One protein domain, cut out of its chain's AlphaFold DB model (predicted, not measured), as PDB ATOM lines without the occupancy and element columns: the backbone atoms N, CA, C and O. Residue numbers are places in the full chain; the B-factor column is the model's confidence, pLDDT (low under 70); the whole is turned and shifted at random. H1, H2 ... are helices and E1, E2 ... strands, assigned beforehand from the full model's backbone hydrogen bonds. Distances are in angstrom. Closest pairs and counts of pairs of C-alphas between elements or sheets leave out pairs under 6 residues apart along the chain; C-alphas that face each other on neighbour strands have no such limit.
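What this domain is: This is residues 4 to 139 of the 158 residues of an uncharacterized protein of Actinobacteria bacterium (UniProt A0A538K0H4). A small parallel sheet of three strands makes the middle of a long, loose body: H3 packs on one face of the sheet, over its edge strand E2, H1 and H2 lie at the end of the longest axis beyond H3, and H4 and H5 make a corner at the other end. The first residues, 4 and 5, pair antiparallel with residues 75 and 76 of E2. The printed part has 136 residues, with five named helices and three named strands in the order H1 H2 E1 H3 E2 H4 H5 E3; the sheet runs E2 E1 E3, and the class is mostly helix. The whole is loose, with a radius of gyration of the C-alphas of 17.9 A, and elongated, spanning 55 by 33 by 21 A.

Where its parts are: Start in the sheet: find C-alpha 42 at (167.392, -53.653, 159.627), where E1 begins; it is residues 42 to 47. E2 is residues 72 to 77 and E3 residues 130 to 133. H3, residues 54 to 68, is 21.7 A long. Further out, H1 is residues 12 to 17, and H2, residues 21 to 37, runs 24.4 A from C-alpha 21 at (139.248, -44.318, 154.413). H4, residues 82 to 95, is 20.3 A long, and H5, residues 104 to 122, runs 25.9 A to C-alpha 122 at (180.247, -51.514, 159.926).

How they stand to each other: Look first at E1, the inner strand. It is parallel to E2 at 22 degrees, with N 45 and O 74 within hydrogen-bond range at 2.8 A, and parallel to E3 at 11 degrees, with N 44 and O 130 at 2.8 A. H3 is on the sheet at a height over the sheet of 8.4 A, over E2 and along the strands, at 12 degrees to E2 on the local plane; its closest C-alphas to E2 are those of Arg 67 and Ala 73, 5.7 A apart. E1, H3 and E2 form a strand-helix-strand unit, two parallel neighbour strands with a helix between, with a right-handed crossover. E2, H4, H5 and E3 form a split unit, E1 standing between its strands, also right-handed. H1 and H3 are close but not clearly touching, the closest C-alphas being those of Pro 12 and Tyr 65, 6.0 A. H1 and H2 are close but not clearly touching, with Arg 16 and Phe 24 the closest C-alphas at 6.2 A. H4 and H5 touch, about perpendicular at 74 degrees, through residues 83 to 88 and 106 to 113; the closest C-alphas are those of Val 87 and Ala 106, 5.9 A. Every O i to N i+4 pair is within hydrogen-bond range in H2, H4 and H5; H3 has 10 of 11, and H1 0 of 2 but 2 of 3 O i to N i+3 pairs.

The domain as a whole: The C-alphas of Pro 21 and Asp 104, the two farthest apart, are 56.4 A apart. The printed part has no cut, and no link between its named elements is long. Confidence is under 70 at residue 52 and residues 135 to 139; the mean pLDDT of the printed part is 89.8.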
ATOM      1  N   ASP A   4     173.187 -45.415 169.741       92.94
ATOM      2  CA  ASP A   4     171.784 -45.711 169.468       92.94
ATOM      3  C   ASP A   4     170.852 -44.710 170.154       92.94
ATOM      4  O   ASP A   4     171.066 -44.305 171.303       92.94
ATOM      5  N   ILE A   5     169.806 -44.321 169.432       93.94
ATOM      6  CA  ILE A   5     168.695 -43.535 169.956       93.94
ATOM      7  C   ILE A   5     167.503 -44.468 170.102       93.94
ATOM      8  O   ILE A   5     166.964 -44.955 169.108       93.94
ATOM      9  N   ASP A   6     167.100 -44.712 171.346       92.94
ATOM     10  CA  ASP A   6     165.923 -45.522 171.623       92.94
ATOM     11  C   ASP A   6     164.646 -44.727 171.334       92.94
ATOM     12  O   ASP A   6     164.457 -43.615 171.836       92.94
ATOM     13  N   ILE A   7     163.791 -45.299 170.488       93.56
ATOM     14  CA  ILE A   7     162.528 -44.716 170.047       93.56
ATOM     15  C   ILE A   7     161.424 -45.758 170.217       93.56
ATOM     16  O   ILE A   7     161.422 -46.818 169.576       93.56
ATOM     17  N   SER A   8     160.438 -45.416 171.040       93.94
ATOM     18  CA  SER A   8     159.233 -46.222 171.218       93.94
ATOM     19  C   SER A   8     158.405 -46.271 169.937       93.94
ATOM     20  O   SER A   8     158.234 -45.269 169.244       93.94
ATOM     21  N   ALA A   9     157.857 -47.446 169.639       96.12
ATOM     22  CA  ALA A   9     156.986 -47.642 168.491       96.12
ATOM     23  C   ALA A   9     155.650 -46.905 168.671       96.12
ATOM     24  O   ALA A   9     155.047 -46.949 169.745       96.12
ATOM     25  N   PHE A  10     155.157 -46.274 167.604       96.38
ATOM     26  CA  PHE A  10     153.819 -45.686 167.555       96.38
ATOM     27  C   PHE A  10     152.937 -46.449 166.579       96.38
ATOM     28  O   PHE A  10     153.343 -46.710 165.451       96.38
ATOM     29  N   SER A  11     151.713 -46.768 167.005       95.81
ATOM     30  CA  SER A  11     150.757 -47.467 166.145       95.81
ATOM     31  C   SER A  11     150.407 -46.622 164.911       95.81
ATOM     32  O   SER A  11     149.961 -45.478 165.080       95.81
ATOM     33  N   PRO A  12     150.545 -47.173 163.689       94.31
ATOM     34  CA  PRO A  12     150.109 -46.518 162.459       94.31
ATOM     35  C   PRO A  12     148.602 -46.217 162.411       94.31
ATOM     36  O   PRO A  12     148.189 -45.327 161.673       94.31
ATOM     37  N   GLU A  13     147.783 -46.861 163.252       94.69
ATOM     38  CA  GLU A  13     146.341 -46.571 163.379       94.69
ATOM     39  C   GLU A  13     146.043 -45.103 163.704       94.69
ATOM     40  O   GLU A  13     144.968 -44.595 163.397       94.69
ATOM     41  N   ARG A  14     147.010 -44.375 164.277       94.69
ATOM     42  CA  ARG A  14     146.882 -42.931 164.511       94.69
ATOM     43  C   ARG A  14     146.629 -42.136 163.226       94.69
ATOM     44  O   ARG A  14     146.043 -41.064 163.310       94.69
ATOM     45  N   PHE A  15     147.025 -42.642 162.056       94.69
ATOM     46  CA  PHE A  15     146.758 -41.975 160.781       94.69
ATOM     47  C   PHE A  15     145.293 -42.073 160.335       94.69
ATOM     48  O   PHE A  15     144.870 -41.266 159.511       94.69
ATOM     49  N   ARG A  16     144.490 -42.978 160.912       94.38
ATOM     50  CA  ARG A  16     143.061 -43.132 160.589       94.38
ATOM     51  C   ARG A  16     142.244 -41.870 160.887       94.38
ATOM     52  O   ARG A  16     141.232 -41.638 160.241       94.38
ATOM     53  N   SER A  17     142.674 -41.044 161.844       95.25
ATOM     54  CA  SER A  17     141.997 -39.780 162.171       95.25
ATOM     55  C   SER A  17     142.321 -38.633 161.208       95.25
ATOM     56  O   SER A  17     141.655 -37.601 161.258       95.25
ATOM     57  N   VAL A  18     143.338 -38.790 160.353       96.31
ATOM     58  CA  VAL A  18     143.836 -37.733 159.454       96.31
ATOM     59  C   VAL A  18     143.665 -38.111 157.980       96.31
ATOM     60  O   VAL A  18     143.488 -37.237 157.133       96.31
ATOM     61  N   LEU A  19     143.713 -39.403 157.653       96.50
ATOM     62  CA  LEU A  19     143.527 -39.916 156.299       96.50
ATOM     63  C   LEU A  19     142.057 -40.260 156.040       96.50
ATOM     64  O   LEU A  19     141.360 -40.769 156.915       96.50
ATOM     65  N   SER A  20     141.594 -40.031 154.808       97.50
ATOM     66  CA  SER A  20     140.322 -40.599 154.354       97.50
ATOM     67  C   SER A  20     140.397 -42.134 154.337       97.50
ATOM     68  O   SER A  20     141.501 -42.673 154.210       97.50
ATOM     69  N   PRO A  21     139.259 -42.853 154.411       96.88
ATOM     70  CA  PRO A  21     139.248 -44.318 154.413       96.88
ATOM     71  C   PRO A  21     140.052 -44.943 153.265       96.88
ATOM     72  O   PRO A  21     140.878 -45.818 153.513       96.88
ATOM     73  N   ASP A  22     139.897 -44.431 152.042       97.38
ATOM     74  CA  ASP A  22     140.618 -44.946 150.870       97.38
ATOM     75  C   ASP A  22     142.135 -44.732 150.989       97.38
ATOM     76  O   ASP A  22     142.922 -45.650 150.768       97.38
ATOM     77  N   ARG A  23     142.568 -43.542 151.433       97.44
ATOM     78  CA  ARG A  23     143.997 -43.244 151.640       97.44
ATOM     79  C   ARG A  23     144.596 -44.054 152.780       97.44
ATOM     80  O   ARG A  23     145.777 -44.382 152.735       97.44
ATOM     81  N   PHE A  24     143.807 -44.344 153.812       97.19
ATOM     82  CA  PHE A  24     144.244 -45.202 154.903       97.19
ATOM     83  C   PHE A  24     144.430 -46.642 154.416       97.19
ATOM     84  O   PHE A  24     145.466 -47.233 154.696       97.19
ATOM     85  N   ALA A  25     143.509 -47.163 153.601       96.81
ATOM     86  CA  ALA A  25     143.667 -48.475 152.977       96.81
ATOM     87  C   ALA A  25     144.908 -48.533 152.064       96.81
ATOM     88  O   ALA A  25     145.635 -49.525 152.075       96.81
ATOM     89  N   ASP A  26     145.190 -47.478 151.293       97.12
ATOM     90  CA  ASP A  26     146.414 -47.378 150.483       97.12
ATOM     91  C   ASP A  26     147.678 -47.388 151.352       97.12
ATOM     92  O   ASP A  26     148.639 -48.102 151.062       97.12
ATOM     93  N   PHE A  27     147.659 -46.629 152.447       96.19
ATOM     94  CA  PHE A  27     148.736 -46.603 153.427       96.19
ATOM     95  C   PHE A  27     148.962 -47.980 154.072       96.19
ATOM     96  O   PHE A  27     150.104 -48.427 154.163       96.19
ATOM     97  N   GLU A  28     147.899 -48.685 154.466       95.94
ATOM     98  CA  GLU A  28     147.987 -50.035 155.034       95.94
ATOM     99  C   GLU A  28     148.575 -51.045 154.044       95.94
ATOM    100  O   GLU A  28     149.412 -51.863 154.435       95.94
ATOM    101  N   ARG A  29     148.205 -50.960 152.758       97.25
ATOM    102  CA  ARG A  29     148.824 -51.791 151.713       97.25
ATOM    103  C   ARG A  29     150.319 -51.513 151.597       97.25
ATOM    104  O   ARG A  29     151.105 -52.454 151.643       97.25
ATOM    105  N   GLY A  30     150.720 -50.242 151.561       96.25
ATOM    106  CA  GLY A  30     152.136 -49.861 151.538       96.25
ATOM    107  C   GLY A  30     152.913 -50.339 152.772       96.25
ATOM    108  O   GLY A  30     154.062 -50.761 152.659       96.25
ATOM    109  N   VAL A  31     152.287 -50.341 153.955       95.12
ATOM    110  CA  VAL A  31     152.869 -50.933 155.173       95.12
ATOM    111  C   VAL A  31     153.051 -52.446 155.026       95.12
ATOM    112  O   VAL A  31     154.094 -52.969 155.421       95.12
ATOM    113  N   GLY A  32     152.069 -53.151 154.459       96.00
ATOM    114  CA  GLY A  32     152.164 -54.582 154.162       96.00
ATOM    115  C   GLY A  32     153.331 -54.903 153.226       96.00
ATOM    116  O   GLY A  32     154.198 -55.701 153.576       96.00
ATOM    117  N   GLU A  33     153.416 -54.201 152.097       96.25
ATOM    118  CA  GLU A  33     154.507 -54.347 151.124       96.25
ATOM    119  C   GLU A  33     155.876 -54.056 151.756       96.25
ATOM    120  O   GLU A  33     156.832 -54.813 151.577       96.25
ATOM    121  N   ALA A  34     155.981 -52.989 152.554       93.31
ATOM    122  CA  ALA A  34     157.220 -52.647 153.243       93.31
ATOM    123  C   ALA A  34     157.662 -53.747 154.222       93.31
ATOM    124  O   ALA A  34     158.852 -54.057 154.288       93.31
ATOM    125  N   ARG A  35     156.728 -54.366 154.960       94.31
ATOM    126  CA  ARG A  35     157.030 -55.492 155.861       94.31
ATOM    127  C   ARG A  35     157.592 -56.687 155.103       94.31
ATOM    128  O   ARG A  35     158.568 -57.278 155.555       94.31
ATOM    129  N   GLU A  36     156.997 -57.027 153.966       95.19
ATOM    130  CA  GLU A  36     157.451 -58.145 153.136       95.19
ATOM    131  C   GLU A  36     158.839 -57.877 152.548       95.19
ATOM    132  O   GLU A  36     159.734 -58.717 152.648       95.19
ATOM    133  N   LEU A  37     159.059 -56.678 152.002       94.69
ATOM    134  CA  LEU A  37     160.337 -56.285 151.401       94.69
ATOM    135  C   LEU A  37     161.482 -56.192 152.420       94.69
ATOM    136  O   LEU A  37     162.649 -56.394 152.063       94.69
ATOM    137  N   LEU A  38     161.161 -55.855 153.669       95.38
ATOM    138  CA  LEU A  38     162.130 -55.599 154.735       95.38
ATOM    139  C   LEU A  38     162.216 -56.729 155.765       95.38
ATOM    140  O   LEU A  38     162.914 -56.589 156.770       95.38
ATOM    141  N   VAL A  39     161.555 -57.864 155.523       94.38
ATOM    142  CA  VAL A  39     161.603 -59.008 156.436       94.38
ATOM    143  C   VAL A  39     163.048 -59.466 156.660       94.38
ATOM    144  O   VAL A  39     163.821 -59.674 155.724       94.38
ATOM    145  N   GLY A  40     163.435 -59.587 157.932       93.75
ATOM    146  CA  GLY A  40     164.789 -59.987 158.330       93.75
ATOM    147  C   GLY A  40     165.886 -58.943 158.079       93.75
ATOM    148  O   GLY A  40     167.057 -59.267 158.272       93.75
ATOM    149  N   ARG A  41     165.533 -57.717 157.670       96.38
ATOM    150  CA  ARG A  41     166.466 -56.610 157.413       96.38
ATOM    151  C   ARG A  41     166.310 -55.522 158.464       96.38
ATOM    152  O   ARG A  41     165.200 -55.241 158.914       96.38
ATOM    153  N   VAL A  42     167.412 -54.862 158.801       97.31
ATOM    154  CA  VAL A  42     167.392 -53.653 159.627       97.31
ATOM    155  C   VAL A  42     167.445 -52.418 158.733       97.31
ATOM    156  O   VAL A  42     168.276 -52.329 157.827       97.31
ATOM    157  N   VAL A  43     166.580 -51.439 159.004       97.25
ATOM    158  CA  VAL A  43     166.643 -50.105 158.394       97.25
ATOM    159  C   VAL A  43     167.344 -49.154 159.358       97.25
ATOM    160  O   VAL A  43     166.762 -48.660 160.328       97.25
ATOM    161  N   TRP A  44     168.617 -48.894 159.091       96.81
ATOM    162  CA  TRP A  44     169.451 -47.992 159.867       96.81
ATOM    163  C   TRP A  44     169.288 -46.553 159.390       96.81
ATOM    164  O   TRP A  44     169.588 -46.227 158.246       96.81
ATOM    165  N   ASN A  45     168.876 -45.669 160.289       95.44
ATOM    166  CA  ASN A  45     168.860 -44.229 160.073       95.44
ATOM    167  C   ASN A  45     170.077 -43.639 160.779       95.44
ATOM    168  O   ASN A  45     170.193 -43.774 161.995       95.44
ATOM    169  N   VAL A  46     170.988 -43.016 160.034       92.81
ATOM    170  CA  VAL A  46     172.241 -42.479 160.577       92.81
ATOM    171  C   VAL A  46     172.334 -40.979 160.326       92.81
ATOM    172  O   VAL A  46     172.114 -40.515 159.206       92.81
ATOM    173  N   ASN A  47     172.667 -40.212 161.361       90.31
ATOM    174  CA  ASN A  47     172.944 -38.778 161.249       90.31
ATOM    175  C   ASN A  47     173.941 -38.308 162.325       90.31
ATOM    176  O   ASN A  47     174.480 -39.121 163.066       90.31
ATOM    177  N   SER A  48     174.212 -37.002 162.406       83.00
ATOM    178  CA  SER A  48     175.248 -36.419 163.278       83.00
ATOM    179  C   SER A  48     174.749 -35.827 164.604       83.00
ATOM    180  O   SER A  48     175.563 -35.434 165.435       83.00
ATOM    181  N   THR A  49     173.431 -35.753 164.833       77.44
ATOM    182  CA  THR A  49     172.866 -35.182 166.069       77.44
ATOM    183  C   THR A  49     171.512 -35.791 166.450       77.44
ATOM    184  O   THR A  49     170.664 -36.038 165.603       77.44
ATOM    185  N   ALA A  50     171.261 -35.984 167.746       70.25
ATOM    186  CA  ALA A  50     169.924 -36.305 168.276       70.25
ATOM    187  C   ALA A  50     169.197 -35.081 168.863       70.25
ATOM    188  O   ALA A  50     168.102 -35.218 169.418       70.25
ATOM    189  N   LEU A  51     169.821 -33.903 168.800       72.38
ATOM    190  CA  LEU A  51     169.381 -32.683 169.467       72.38
ATOM    191  C   LEU A  51     169.184 -31.568 168.441       72.38
ATOM    192  O   LEU A  51     170.149 -31.121 167.823       72.38
ATOM    193  N   GLY A  52     167.937 -31.106 168.321       64.12
ATOM    194  CA  GLY A  52     167.558 -29.934 167.531       64.12
ATOM    195  C   GLY A  52     167.667 -30.101 166.008       64.12
ATOM    196  O   GLY A  52     168.441 -30.900 165.488       64.12
ATOM    197  N   GLY A  53     166.880 -29.302 165.285       71.94
ATOM    198  CA  GLY A  53     166.889 -29.236 163.822       71.94
ATOM    199  C   GLY A  53     165.885 -30.170 163.140       71.94
ATOM    200  O   GLY A  53     165.491 -31.204 163.678       71.94
ATOM    201  N   GLY A  54     165.497 -29.811 161.912       75.69
ATOM    202  CA  GLY A  54     164.416 -30.482 161.179       75.69
ATOM    203  C   GLY A  54     164.644 -31.976 160.915       75.69
ATOM    204  O   GLY A  54     163.687 -32.740 160.866       75.69
ATOM    205  N   VAL A  55     165.900 -32.433 160.819       81.81
ATOM    206  CA  VAL A  55     166.210 -33.869 160.664       81.81
ATOM    207  C   VAL A  55     165.798 -34.660 161.909       81.81
ATOM    208  O   VAL A  55     165.215 -35.731 161.789       81.81
ATOM    209  N   VAL A  56     166.057 -34.133 163.108       85.56
ATOM    210  CA  VAL A  56     165.696 -34.783 164.381       85.56
ATOM    211  C   VAL A  56     164.176 -34.821 164.549       85.56
ATOM    212  O   VAL A  56     163.628 -35.838 164.981       85.56
ATOM    213  N   GLU A  57     163.498 -33.731 164.184       86.06
ATOM    214  CA  GLU A  57     162.034 -33.624 164.216       86.06
ATOM    215  C   GLU A  57     161.353 -34.585 163.236       86.06
ATOM    216  O   GLU A  57     160.303 -35.130 163.563       86.06
ATOM    217  N   LEU A  58     161.973 -34.852 162.082       89.00
ATOM    218  CA  LEU A  58     161.505 -35.843 161.113       89.00
ATOM    219  C   LEU A  58     161.794 -37.282 161.571       89.00
ATOM    220  O   LEU A  58     160.925 -38.151 161.496       89.00
ATOM    221  N   LEU A  59     163.016 -37.552 162.039       92.00
ATOM    222  CA  LEU A  59     163.477 -38.909 162.337       92.00
ATOM    223  C   LEU A  59     162.732 -39.553 163.502       92.00
ATOM    224  O   LEU A  59     162.427 -40.742 163.440       92.00
ATOM    225  N   ARG A  60     162.403 -38.781 164.543       92.44
ATOM    226  CA  ARG A  60     161.646 -39.279 165.702       92.44
ATOM    227  C   ARG A  60     160.328 -39.957 165.294       92.44
ATOM    228  O   ARG A  60     160.184 -41.149 165.573       92.44
ATOM    229  N   PRO A  61     159.372 -39.264 164.644       93.75
ATOM    230  CA  PRO A  61     158.124 -39.887 164.221       93.75
ATOM    231  C   PRO A  61     158.345 -40.925 163.119       93.75
ATOM    232  O   PRO A  61     157.702 -41.969 163.164       93.75
ATOM    233  N   LEU A  62     159.265 -40.694 162.172       93.50
ATOM    234  CA  LEU A  62     159.533 -41.640 161.085       93.50
ATOM    235  C   LEU A  62     159.942 -43.018 161.622       93.50
ATOM    236  O   LEU A  62     159.347 -44.032 161.261       93.50
ATOM    237  N   VAL A  63     160.925 -43.053 162.524       96.19
ATOM    238  CA  VAL A  63     161.415 -44.298 163.128       96.19
ATOM    239  C   VAL A  63     160.345 -44.914 164.031       96.19
ATOM    240  O   VAL A  63     160.127 -46.122 163.969       96.19
ATOM    241  N   ALA A  64     159.625 -44.109 164.821       96.88
ATOM    242  CA  ALA A  64     158.556 -44.603 165.691       96.88
ATOM    243  C   ALA A  64     157.437 -45.307 164.907       96.88
ATOM    244  O   ALA A  64     157.006 -46.399 165.291       96.88
ATOM    245  N   TYR A  65     156.977 -44.710 163.805       96.75
ATOM    246  CA  TYR A  65     155.920 -45.290 162.978       96.75
ATOM    247  C   TYR A  65     156.411 -46.465 162.140       96.75
ATOM    248  O   TYR A  65     155.679 -47.440 162.031       96.75
ATOM    249  N   ALA A  66     157.645 -46.444 161.622       95.94
ATOM    250  CA  ALA A  66     158.221 -47.611 160.950       95.94
ATOM    251  C   ALA A  66     158.274 -48.830 161.892       95.94
ATOM    252  O   ALA A  66     157.859 -49.928 161.522       95.94
ATOM    253  N   ARG A  67     158.685 -48.617 163.151       97.00
ATOM    254  CA  ARG A  67     158.687 -49.660 164.192       97.00
ATOM    255  C   ARG A  67     157.283 -50.154 164.520       97.00
ATOM    256  O   ARG A  67     157.059 -51.359 164.585       97.00
ATOM    257  N   GLY A  68     156.315 -49.252 164.691       96.12
ATOM    258  CA  GLY A  68     154.916 -49.643 164.911       96.12
ATOM    259  C   GLY A  68     154.277 -50.319 163.696       96.12
ATOM    260  O   GLY A  68     153.390 -51.156 163.838       96.12
ATOM    261  N   ALA A  69     154.787 -50.026 162.504       94.94
ATOM    262  CA  ALA A  69     154.494 -50.716 161.262       94.94
ATOM    263  C   ALA A  69     155.288 -52.023 161.111       94.94
ATOM    264  O   ALA A  69     155.261 -52.609 160.042       94.94
ATOM    265  N   GLY A  70     155.938 -52.550 162.153       94.69
ATOM    266  CA  GLY A  70     156.581 -53.870 162.135       94.69
ATOM    267  C   GLY A  70     157.909 -53.947 161.376       94.69
ATOM    268  O   GLY A  70     158.396 -55.048 161.139       94.69
ATOM    269  N   VAL A  71     158.502 -52.811 161.002       96.25
ATOM    270  CA  VAL A  71     159.848 -52.746 160.412       96.25
ATOM    271  C   VAL A  71     160.886 -52.616 161.531       96.25
ATOM    272  O   VAL A  71     160.713 -51.801 162.441       96.25
ATOM    273  N   ASP A  72     161.999 -53.356 161.461       96.38
ATOM    274  CA  ASP A  72     163.146 -53.147 162.363       96.38
ATOM    275  C   ASP A  72     163.912 -51.881 161.948       96.38
ATOM    276  O   ASP A  72     164.961 -51.923 161.304       96.38
ATOM    277  N   ALA A  73     163.335 -50.724 162.273       97.19
ATOM    278  CA  ALA A  73     163.971 -49.431 162.086       97.19
ATOM    279  C   ALA A  73     164.745 -49.030 163.346       97.19
ATOM    280  O   ALA A  73     164.232 -49.096 164.473       97.19
ATOM    281  N   ARG A  74     165.982 -48.575 163.137       96.75
ATOM    282  CA  ARG A  74     166.907 -48.138 164.188       96.75
ATOM    283  C   ARG A  74     167.484 -46.778 163.848       96.75
ATOM    284  O   ARG A  74     167.586 -46.416 162.675       96.75
ATOM    285  N   TRP A  75     167.877 -46.034 164.873       95.75
ATOM    286  CA  TRP A  75     168.478 -44.718 164.722       95.75
ATOM    287  C   TRP A  75     169.815 -44.659 165.448       95.75
ATOM    288  O   TRP A  75     169.892 -44.911 166.648       95.75
ATOM    289  N   VAL A  76     170.865 -44.319 164.703       94.56
ATOM    290  CA  VAL A  76     172.225 -44.142 165.200       94.56
ATOM    291  C   VAL A  76     172.689 -42.714 164.942       94.56
ATOM    292  O   VAL A  76     172.523 -42.172 163.851       94.56
ATOM    293  N   VAL A  77     173.319 -42.115 165.944       92.06
ATOM    294  CA  VAL A  77     173.986 -40.820 165.826       92.06
ATOM    295  C   VAL A  77     175.492 -41.029 165.846       92.06
ATOM    296  O   VAL A  77     176.006 -41.649 166.777       92.06
ATOM    297  N   ILE A  78     176.192 -40.530 164.826       90.69
ATOM    298  CA  ILE A  78     177.659 -40.481 164.808       90.69
ATOM    299  C   ILE A  78     178.164 -39.431 165.794       90.69
ATOM    300  O   ILE A  78     177.463 -38.479 166.128       90.69
ATOM    301  N   ASP A  79     179.397 -39.605 166.245       86.88
ATOM    302  CA  ASP A  79     180.000 -38.761 167.269       86.88
ATOM    303  C   ASP A  79     181.351 -38.219 166.800       86.88
ATOM    304  O   ASP A  79     182.036 -38.843 165.989       86.88
ATOM    305  N   GLY A  80     181.749 -37.058 167.305       87.62
ATOM    306  CA  GLY A  80     182.972 -36.394 166.879       87.62
ATOM    307  C   GLY A  80     183.378 -35.243 167.796       87.62
ATOM    308  O   GLY A  80     182.562 -34.729 168.558       87.62
ATOM    309  N   PRO A  81     184.648 -34.812 167.744       90.69
ATOM    310  CA  PRO A  81     185.105 -33.645 168.491       90.69
ATOM    311  C   PRO A  81     184.476 -32.348 167.942       90.69
ATOM    312  O   PRO A  81     184.079 -32.317 166.777       90.69
ATOM    313  N   PRO A  82     184.459 -31.237 168.705       89.94
ATOM    314  CA  PRO A  82     183.944 -29.946 168.229       89.94
ATOM    315  C   PRO A  82     184.505 -29.505 166.865       89.94
ATOM    316  O   PRO A  82     183.752 -29.074 165.997       89.94
ATOM    317  N   GLU A  83     185.803 -29.733 166.625       91.06
ATOM    318  CA  GLU A  83     186.471 -29.423 165.349       91.06
ATOM    319  C   GLU A  83     185.813 -30.127 164.147       91.06
ATOM    320  O   GLU A  83     185.749 -29.566 163.053       91.06
ATOM    321  N   PHE A  84     185.282 -31.340 164.334       90.19
ATOM    322  CA  PHE A  84     184.548 -32.050 163.287       90.19
ATOM    323  C   PHE A  84     183.249 -31.327 162.930       90.19
ATOM    324  O   PHE A  84     182.968 -31.130 161.748       90.19
ATOM    325  N   PHE A  85     182.493 -30.874 163.929       87.44
ATOM    326  CA  PHE A  85     181.253 -30.134 163.698       87.44
ATOM    327  C   PHE A  85     181.503 -28.764 163.047       87.44
ATOM    328  O   PHE A  85     180.717 -28.320 162.209       87.44
ATOM    329  N   ASP A  86     182.638 -28.125 163.333       88.94
ATOM    330  CA  ASP A  86     183.053 -26.910 162.624       88.94
ATOM    331  C   ASP A  86     183.366 -27.180 161.146       88.94
ATOM    332  O   ASP A  86     183.070 -26.358 160.270       88.94
ATOM    333  N   VAL A  87     183.970 -28.331 160.832       90.38
ATOM    334  CA  VAL A  87     184.198 -28.757 159.444       90.38
ATOM    335  C   VAL A  87     182.874 -29.059 158.743       90.38
ATOM    336  O   VAL A  87     182.645 -28.548 157.644       90.38
ATOM    337  N   THR A  88     181.968 -29.824 159.357       86.81
ATOM    338  CA  THR A  88     180.677 -30.167 158.733       86.81
ATOM    339  C   THR A  88     179.803 -28.934 158.518       86.81
ATOM    340  O   THR A  88     179.170 -28.816 157.469       86.81
ATOM    341  N   LYS A  89     179.845 -27.951 159.426       85.88
ATOM    342  CA  LYS A  89     179.195 -26.646 159.243       85.88
ATOM    343  C   LYS A  89     179.773 -25.870 158.060       85.88
ATOM    344  O   LYS A  89     179.018 -25.303 157.271       85.88
ATOM    345  N   ARG A  90     181.100 -25.863 157.882       88.56
ATOM    346  CA  ARG A  90     181.739 -25.248 156.702       88.56
ATOM    347  C   ARG A  90     181.320 -25.937 155.403       88.56
ATOM    348  O   ARG A  90     181.005 -25.243 154.440       88.56
ATOM    349  N   ILE A  91     181.261 -27.270 155.389       87.38
ATOM    350  CA  ILE A  91     180.763 -28.055 154.245       87.38
ATOM    351  C   ILE A  91     179.303 -27.694 153.941       87.38
ATOM    352  O   ILE A  91     178.971 -27.389 152.797       87.38
ATOM    353  N   HIS A  92     178.439 -27.679 154.962       80.75
ATOM    354  CA  HIS A  92     177.030 -27.306 154.835       80.75
ATOM    355  C   HIS A  92     176.875 -25.912 154.222       80.75
ATOM    356  O   HIS A  92     176.160 -25.760 153.234       80.75
ATOM    357  N   ASN A  93     177.580 -24.920 154.768       83.81
ATOM    358  CA  ASN A  93     177.526 -23.554 154.265       83.81
ATOM    359  C   ASN A  93     177.965 -23.498 152.797       83.81
ATOM    360  O   ASN A  93     177.303 -22.836 151.999       83.81
ATOM    361  N   ARG A  94     179.033 -24.222 152.419       86.62
ATOM    362  CA  ARG A  94     179.557 -24.197 151.040       86.62
ATOM    363  C   ARG A  94     178.578 -24.763 150.035       86.62
ATOM    364  O   ARG A  94     178.426 -24.200 148.957       86.62
ATOM    365  N   LEU A  95     177.864 -25.816 150.413       84.38
ATOM    366  CA  LEU A  95     176.783 -26.370 149.600       84.38
ATOM    367  C   LEU A  95     175.591 -25.407 149.460       84.38
ATOM    368  O   LEU A  95     174.797 -25.563 148.540       84.38
ATOM    369  N   HIS A  96     175.487 -24.401 150.330       82.06
ATOM    370  CA  HIS A  96     174.519 -23.305 150.254       82.06
ATOM    371  C   HIS A  96     175.116 -21.988 149.719       82.06
ATOM    372  O   HIS A  96     174.485 -20.942 149.830       82.06
ATOM    373  N   GLY A  97     176.313 -22.024 149.122       82.50
ATOM    374  CA  GLY A  97     176.925 -20.862 148.468       82.50
ATOM    375  C   GLY A  97     177.678 -19.899 149.393       82.50
ATOM    376  O   GLY A  97     178.055 -18.817 148.955       82.50
ATOM    377  N   ALA A  98     177.935 -20.271 150.651       73.81
ATOM    378  CA  ALA A  98     178.674 -19.454 151.618       73.81
ATOM    379  C   ALA A  98     179.778 -20.261 152.328       73.81
ATOM    380  O   ALA A  98     179.757 -21.477 152.345       73.81
ATOM    381  N   GLY A  99     180.744 -19.628 152.995       72.69
ATOM    382  CA  GLY A  99     181.539 -20.322 154.023       72.69
ATOM    383  C   GLY A  99     183.052 -20.378 153.823       72.69
ATOM    384  O   GLY A  99     183.609 -19.952 152.815       72.69
ATOM    385  N   GLY A 100     183.714 -20.877 154.870       75.38
ATOM    386  CA  GLY A 100     185.165 -20.819 155.046       75.38
ATOM    387  C   GLY A 100     185.950 -21.872 154.266       75.38
ATOM    388  O   GLY A 100     185.385 -22.743 153.606       75.38
ATOM    389  N   ALA A 101     187.278 -21.795 154.360       83.88
ATOM    390  CA  ALA A 101     188.185 -22.733 153.708       83.88
ATOM    391  C   ALA A 101     187.966 -24.183 154.188       83.88
ATOM    392  O   ALA A 101     187.819 -24.449 155.387       83.88
ATOM    393  N   LEU A 102     187.958 -25.107 153.226       88.94
ATOM    394  CA  LEU A 102     188.098 -26.549 153.424       88.94
ATOM    395  C   LEU A 102     189.503 -26.909 152.945       88.94
ATOM    396  O   LEU A 102     189.710 -27.143 151.758       88.94
ATOM    397  N   ASP A 103     190.457 -26.810 153.860       91.12
ATOM    398  CA  ASP A 103     191.870 -27.109 153.651       91.12
ATOM    399  C   ASP A 103     192.180 -28.585 153.956       91.12
ATOM    400  O   ASP A 103     191.308 -29.361 154.365       91.12
ATOM    401  N   ASP A 104     193.441 -28.980 153.780       94.75
ATOM    402  CA  ASP A 104     193.892 -30.350 154.046       94.75
ATOM    403  C   ASP A 104     193.677 -30.761 155.507       94.75
ATOM    404  O   ASP A 104     193.371 -31.920 155.793       94.75
ATOM    405  N   ARG A 105     193.749 -29.804 156.442       92.69
ATOM    406  CA  ARG A 105     193.428 -30.046 157.851       92.69
ATOM    407  C   ARG A 105     191.951 -30.394 158.028       92.69
ATOM    408  O   ARG A 105     191.644 -31.393 158.676       92.69
ATOM    409  N   ALA A 106     191.040 -29.607 157.454       91.50
ATOM    410  CA  ALA A 106     189.607 -29.879 157.503       91.50
ATOM    411  C   ALA A 106     189.281 -31.248 156.894       91.50
ATOM    412  O   ALA A 106     188.519 -32.018 157.484       91.50
ATOM    413  N   ARG A 107     189.909 -31.584 155.761       92.94
ATOM    414  CA  ARG A 107     189.777 -32.902 155.133       92.94
ATOM    415  C   ARG A 107     190.250 -34.022 156.060       92.94
ATOM    416  O   ARG A 107     189.502 -34.971 156.276       92.94
ATOM    417  N   ALA A 108     191.440 -33.901 156.643       94.44
ATOM    418  CA  ALA A 108     192.001 -34.918 157.531       94.44
ATOM    419  C   ALA A 108     191.141 -35.142 158.787       94.44
ATOM    420  O   ALA A 108     190.936 -36.284 159.199       94.44
ATOM    421  N   VAL A 109     190.606 -34.070 159.385       93.38
ATOM    422  CA  VAL A 109     189.680 -34.164 160.527       93.38
ATOM    423  C   VAL A 109     188.404 -34.898 160.129       93.38
ATOM    424  O   VAL A 109     187.991 -35.823 160.827       93.38
ATOM    425  N   TYR A 110     187.798 -34.506 159.008       91.06
ATOM    426  CA  TYR A 110     186.571 -35.121 158.515       91.06
ATOM    427  C   TYR A 110     186.764 -36.609 158.214       91.06
ATOM    428  O   TYR A 110     186.038 -37.444 158.746       91.06
ATOM    429  N   GLU A 111     187.769 -36.956 157.409       92.25
ATOM    430  CA  GLU A 111     188.007 -38.338 156.987       92.25
ATOM    431  C   GLU A 111     188.335 -39.256 158.162       92.25
ATOM    432  O   GLU A 111     187.808 -40.364 158.213       92.25
ATOM    433  N   ARG A 112     189.140 -38.788 159.126       94.00
ATOM    434  CA  ARG A 112     189.463 -39.554 160.335       94.00
ATOM    435  C   ARG A 112     188.209 -39.871 161.145       94.00
ATOM    436  O   ARG A 112     187.923 -41.034 161.398       94.00
ATOM    437  N   VAL A 113     187.433 -38.848 161.507       91.62
ATOM    438  CA  VAL A 113     186.251 -39.026 162.368       91.62
ATOM    439  C   VAL A 113     185.210 -39.911 161.692       91.62
ATOM    440  O   VAL A 113     184.611 -40.773 162.333       91.62
ATOM    441  N   ILE A 114     185.015 -39.751 160.385       90.19
ATOM    442  CA  ILE A 114     184.128 -40.626 159.621       90.19
ATOM    443  C   ILE A 114     184.645 -42.055 159.576       90.19
ATOM    444  O   ILE A 114     183.846 -42.963 159.780       90.19
ATOM    445  N   ALA A 115     185.934 -42.272 159.315       90.31
ATOM    446  CA  ALA A 115     186.505 -43.613 159.272       90.31
ATOM    447  C   ALA A 115     186.332 -44.338 160.614       90.31
ATOM    448  O   ALA A 115     185.913 -45.494 160.628       90.31
ATOM    449  N   ASP A 116     186.551 -43.640 161.730       91.62
ATOM    450  CA  ASP A 116     186.384 -44.196 163.074       91.62
ATOM    451  C   ASP A 116     184.923 -44.586 163.352       91.62
ATOM    452  O   ASP A 116     184.638 -45.688 163.829       91.62
ATOM    453  N   ASN A 117     183.965 -43.716 163.007       92.19
ATOM    454  CA  ASN A 117     182.541 -44.032 163.150       92.19
ATOM    455  C   ASN A 117     182.114 -45.169 162.209       92.19
ATOM    456  O   ASN A 117     181.341 -46.038 162.615       92.19
ATOM    457  N   ALA A 118     182.630 -45.183 160.979       88.50
ATOM    458  CA  ALA A 118     182.336 -46.200 159.979       88.50
ATOM    459  C   ALA A 118     182.833 -47.573 160.401       88.50
ATOM    460  O   ALA A 118     182.077 -48.531 160.304       88.50
ATOM    461  N   ALA A 119     184.056 -47.671 160.921       89.69
ATOM    462  CA  ALA A 119     184.620 -48.934 161.382       89.69
ATOM    463  C   ALA A 119     183.762 -49.564 162.489       89.69
ATOM    464  O   ALA A 119     183.449 -50.753 162.438       89.69
ATOM    465  N   VAL A 120     183.316 -48.756 163.456       90.06
ATOM    466  CA  VAL A 120     182.451 -49.225 164.550       90.06
ATOM    467  C   VAL A 120     181.057 -49.595 164.042       90.06
ATOM    468  O   VAL A 120     180.499 -50.619 164.435       90.06
ATOM    469  N   PHE A 121     180.475 -48.775 163.167       91.31
ATOM    470  CA  PHE A 121     179.136 -49.019 162.640       91.31
ATOM    471  C   PHE A 121     179.092 -50.219 161.686       91.31
ATOM    472  O   PHE A 121     178.147 -51.001 161.734       91.31
ATOM    473  N   ALA A 122     180.136 -50.420 160.884       90.00
ATOM    474  CA  ALA A 122     180.247 -51.514 159.926       90.00
ATOM    475  C   ALA A 122     180.122 -52.892 160.575       90.00
ATOM    476  O   ALA A 122     179.486 -53.778 160.015       90.00
ATOM    477  N   ALA A 123     180.649 -53.054 161.791       90.44
ATOM    478  CA  ALA A 123     180.527 -54.295 162.552       90.44
ATOM    479  C   ALA A 123     179.072 -54.642 162.939       90.44
ATOM    480  O   ALA A 123     178.796 -55.761 163.372       90.44
ATOM    481  N   ARG A 124     178.138 -53.690 162.811       92.00
ATOM    482  CA  ARG A 124     176.723 -53.829 163.185       92.00
ATOM    483  C   ARG A 124     175.806 -54.071 161.986       92.00
ATOM    484  O   ARG A 124     174.696 -54.561 162.184       92.00
ATOM    485  N   VAL A 125     176.250 -53.714 160.781       93.94
ATOM    486  CA  VAL A 125     175.459 -53.804 159.548       93.94
ATOM    487  C   VAL A 125     175.647 -55.179 158.923       93.94
ATOM    488  O   VAL A 125     176.772 -55.637 158.726       93.94
ATOM    489  N   ARG A 126     174.540 -55.847 158.600       94.06
ATOM    490  CA  ARG A 126     174.552 -57.161 157.948       94.06
ATOM    491  C   ARG A 126     174.279 -57.031 156.448       94.06
ATOM    492  O   ARG A 126     173.603 -56.092 156.030       94.06
ATOM    493  N   PRO A 127     174.738 -57.989 155.622       93.12
ATOM    494  CA  PRO A 127     174.296 -58.071 154.237       93.12
ATOM    495  C   PRO A 127     172.764 -58.098 154.155       93.12
ATOM    496  O   PRO A 127     172.123 -58.925 154.801       93.12
ATOM    497  N   GLY A 128     172.189 -57.191 153.365       91.00
ATOM    498  CA  GLY A 128     170.740 -57.038 153.213       91.00
ATOM    499  C   GLY A 128     170.113 -55.939 154.074       91.00
ATOM    500  O   GLY A 128     168.994 -55.532 153.771       91.00
ATOM    501  N   ASP A 129     170.818 -55.411 155.079       96.06
ATOM    502  CA  ASP A 129     170.368 -54.217 155.799       96.06
ATOM    503  C   ASP A 129     170.344 -52.988 154.878       96.06
ATOM    504  O   ASP A 129     171.102 -52.881 153.909       96.06
ATOM    505  N   VAL A 130     169.486 -52.025 155.212       95.06
ATOM    506  CA  VAL A 130     169.371 -50.749 154.502       95.06
ATOM    507  C   VAL A 130     169.933 -49.648 155.388       95.06
ATOM    508  O   VAL A 130     169.487 -49.475 156.518       95.06
ATOM    509  N   VAL A 131     170.895 -48.879 154.876       94.50
ATOM    510  CA  VAL A 131     171.492 -47.747 155.597       94.50
ATOM    511  C   VAL A 131     171.092 -46.443 154.915       94.50
ATOM    512  O   VAL A 131     171.434 -46.208 153.759       94.50
ATOM    513  N   ILE A 132     170.379 -45.588 155.647       92.88
ATOM    514  CA  ILE A 132     169.934 -44.263 155.210       92.88
ATOM    515  C   ILE A 132     170.731 -43.205 155.972       92.88
ATOM    516  O   ILE A 132     170.699 -43.143 157.202       92.88
ATOM    517  N   LEU A 133     171.437 -42.359 155.227       89.50
ATOM    518  CA  LEU A 133     172.263 -41.276 155.750       89.50
ATOM    519  C   LEU A 133     171.508 -39.946 155.620       89.50
ATOM    520  O   LEU A 133     171.245 -39.501 154.505       89.50
ATOM    521  N   HIS A 134     171.139 -39.322 156.742       83.00
ATOM    522  CA  HIS A 134     170.223 -38.164 156.752       83.00
ATOM    523  C   HIS A 134     170.908 -36.798 156.768       83.00
ATOM    524  O   HIS A 134     170.290 -35.797 156.417       83.00
ATOM    525  N   ASP A 135     172.169 -36.724 157.185       69.44
ATOM    526  CA  ASP A 135     172.919 -35.467 157.216       69.44
ATOM    527  C   ASP A 135     174.114 -35.511 156.254       69.44
ATOM    528  O   ASP A 135     174.722 -36.559 156.041       69.44
ATOM    529  N   ARG A 136     174.496 -34.350 155.718       56.03
ATOM    530  CA  ARG A 136     175.701 -34.136 154.898       56.03
ATOM    531  C   ARG A 136     176.989 -34.471 155.641       56.03
ATOM    532  O   ARG A 136     177.997 -34.782 155.011       56.03
ATOM    533  N   ALA A 137     176.963 -34.424 156.972       52.62
ATOM    534  CA  ALA A 137     178.052 -34.923 157.801       52.62
ATOM    535  C   ALA A 137     178.286 -36.436 157.640       52.62
ATOM    536  O   ALA A 137     179.343 -36.903 158.030       52.62
ATOM    537  N   THR A 138     177.357 -37.192 157.052       49.22
ATOM    538  CA  THR A 138     177.479 -38.638 156.820       49.22
ATOM    539  C   THR A 138     177.855 -38.901 155.351       49.22
ATOM    540  O   THR A 138     177.002 -38.774 154.474       49.22
ATOM    541  N   PRO A 139     179.121 -39.227 155.029       47.22
ATOM    542  CA  PRO A 139     179.553 -39.392 153.645       47.22
ATOM    543  C   PRO A 139     179.242 -40.777 153.077       47.22
ATOM    544  O   PRO A 139     179.095 -41.765 153.796       47.22
TER     545      PRO A 139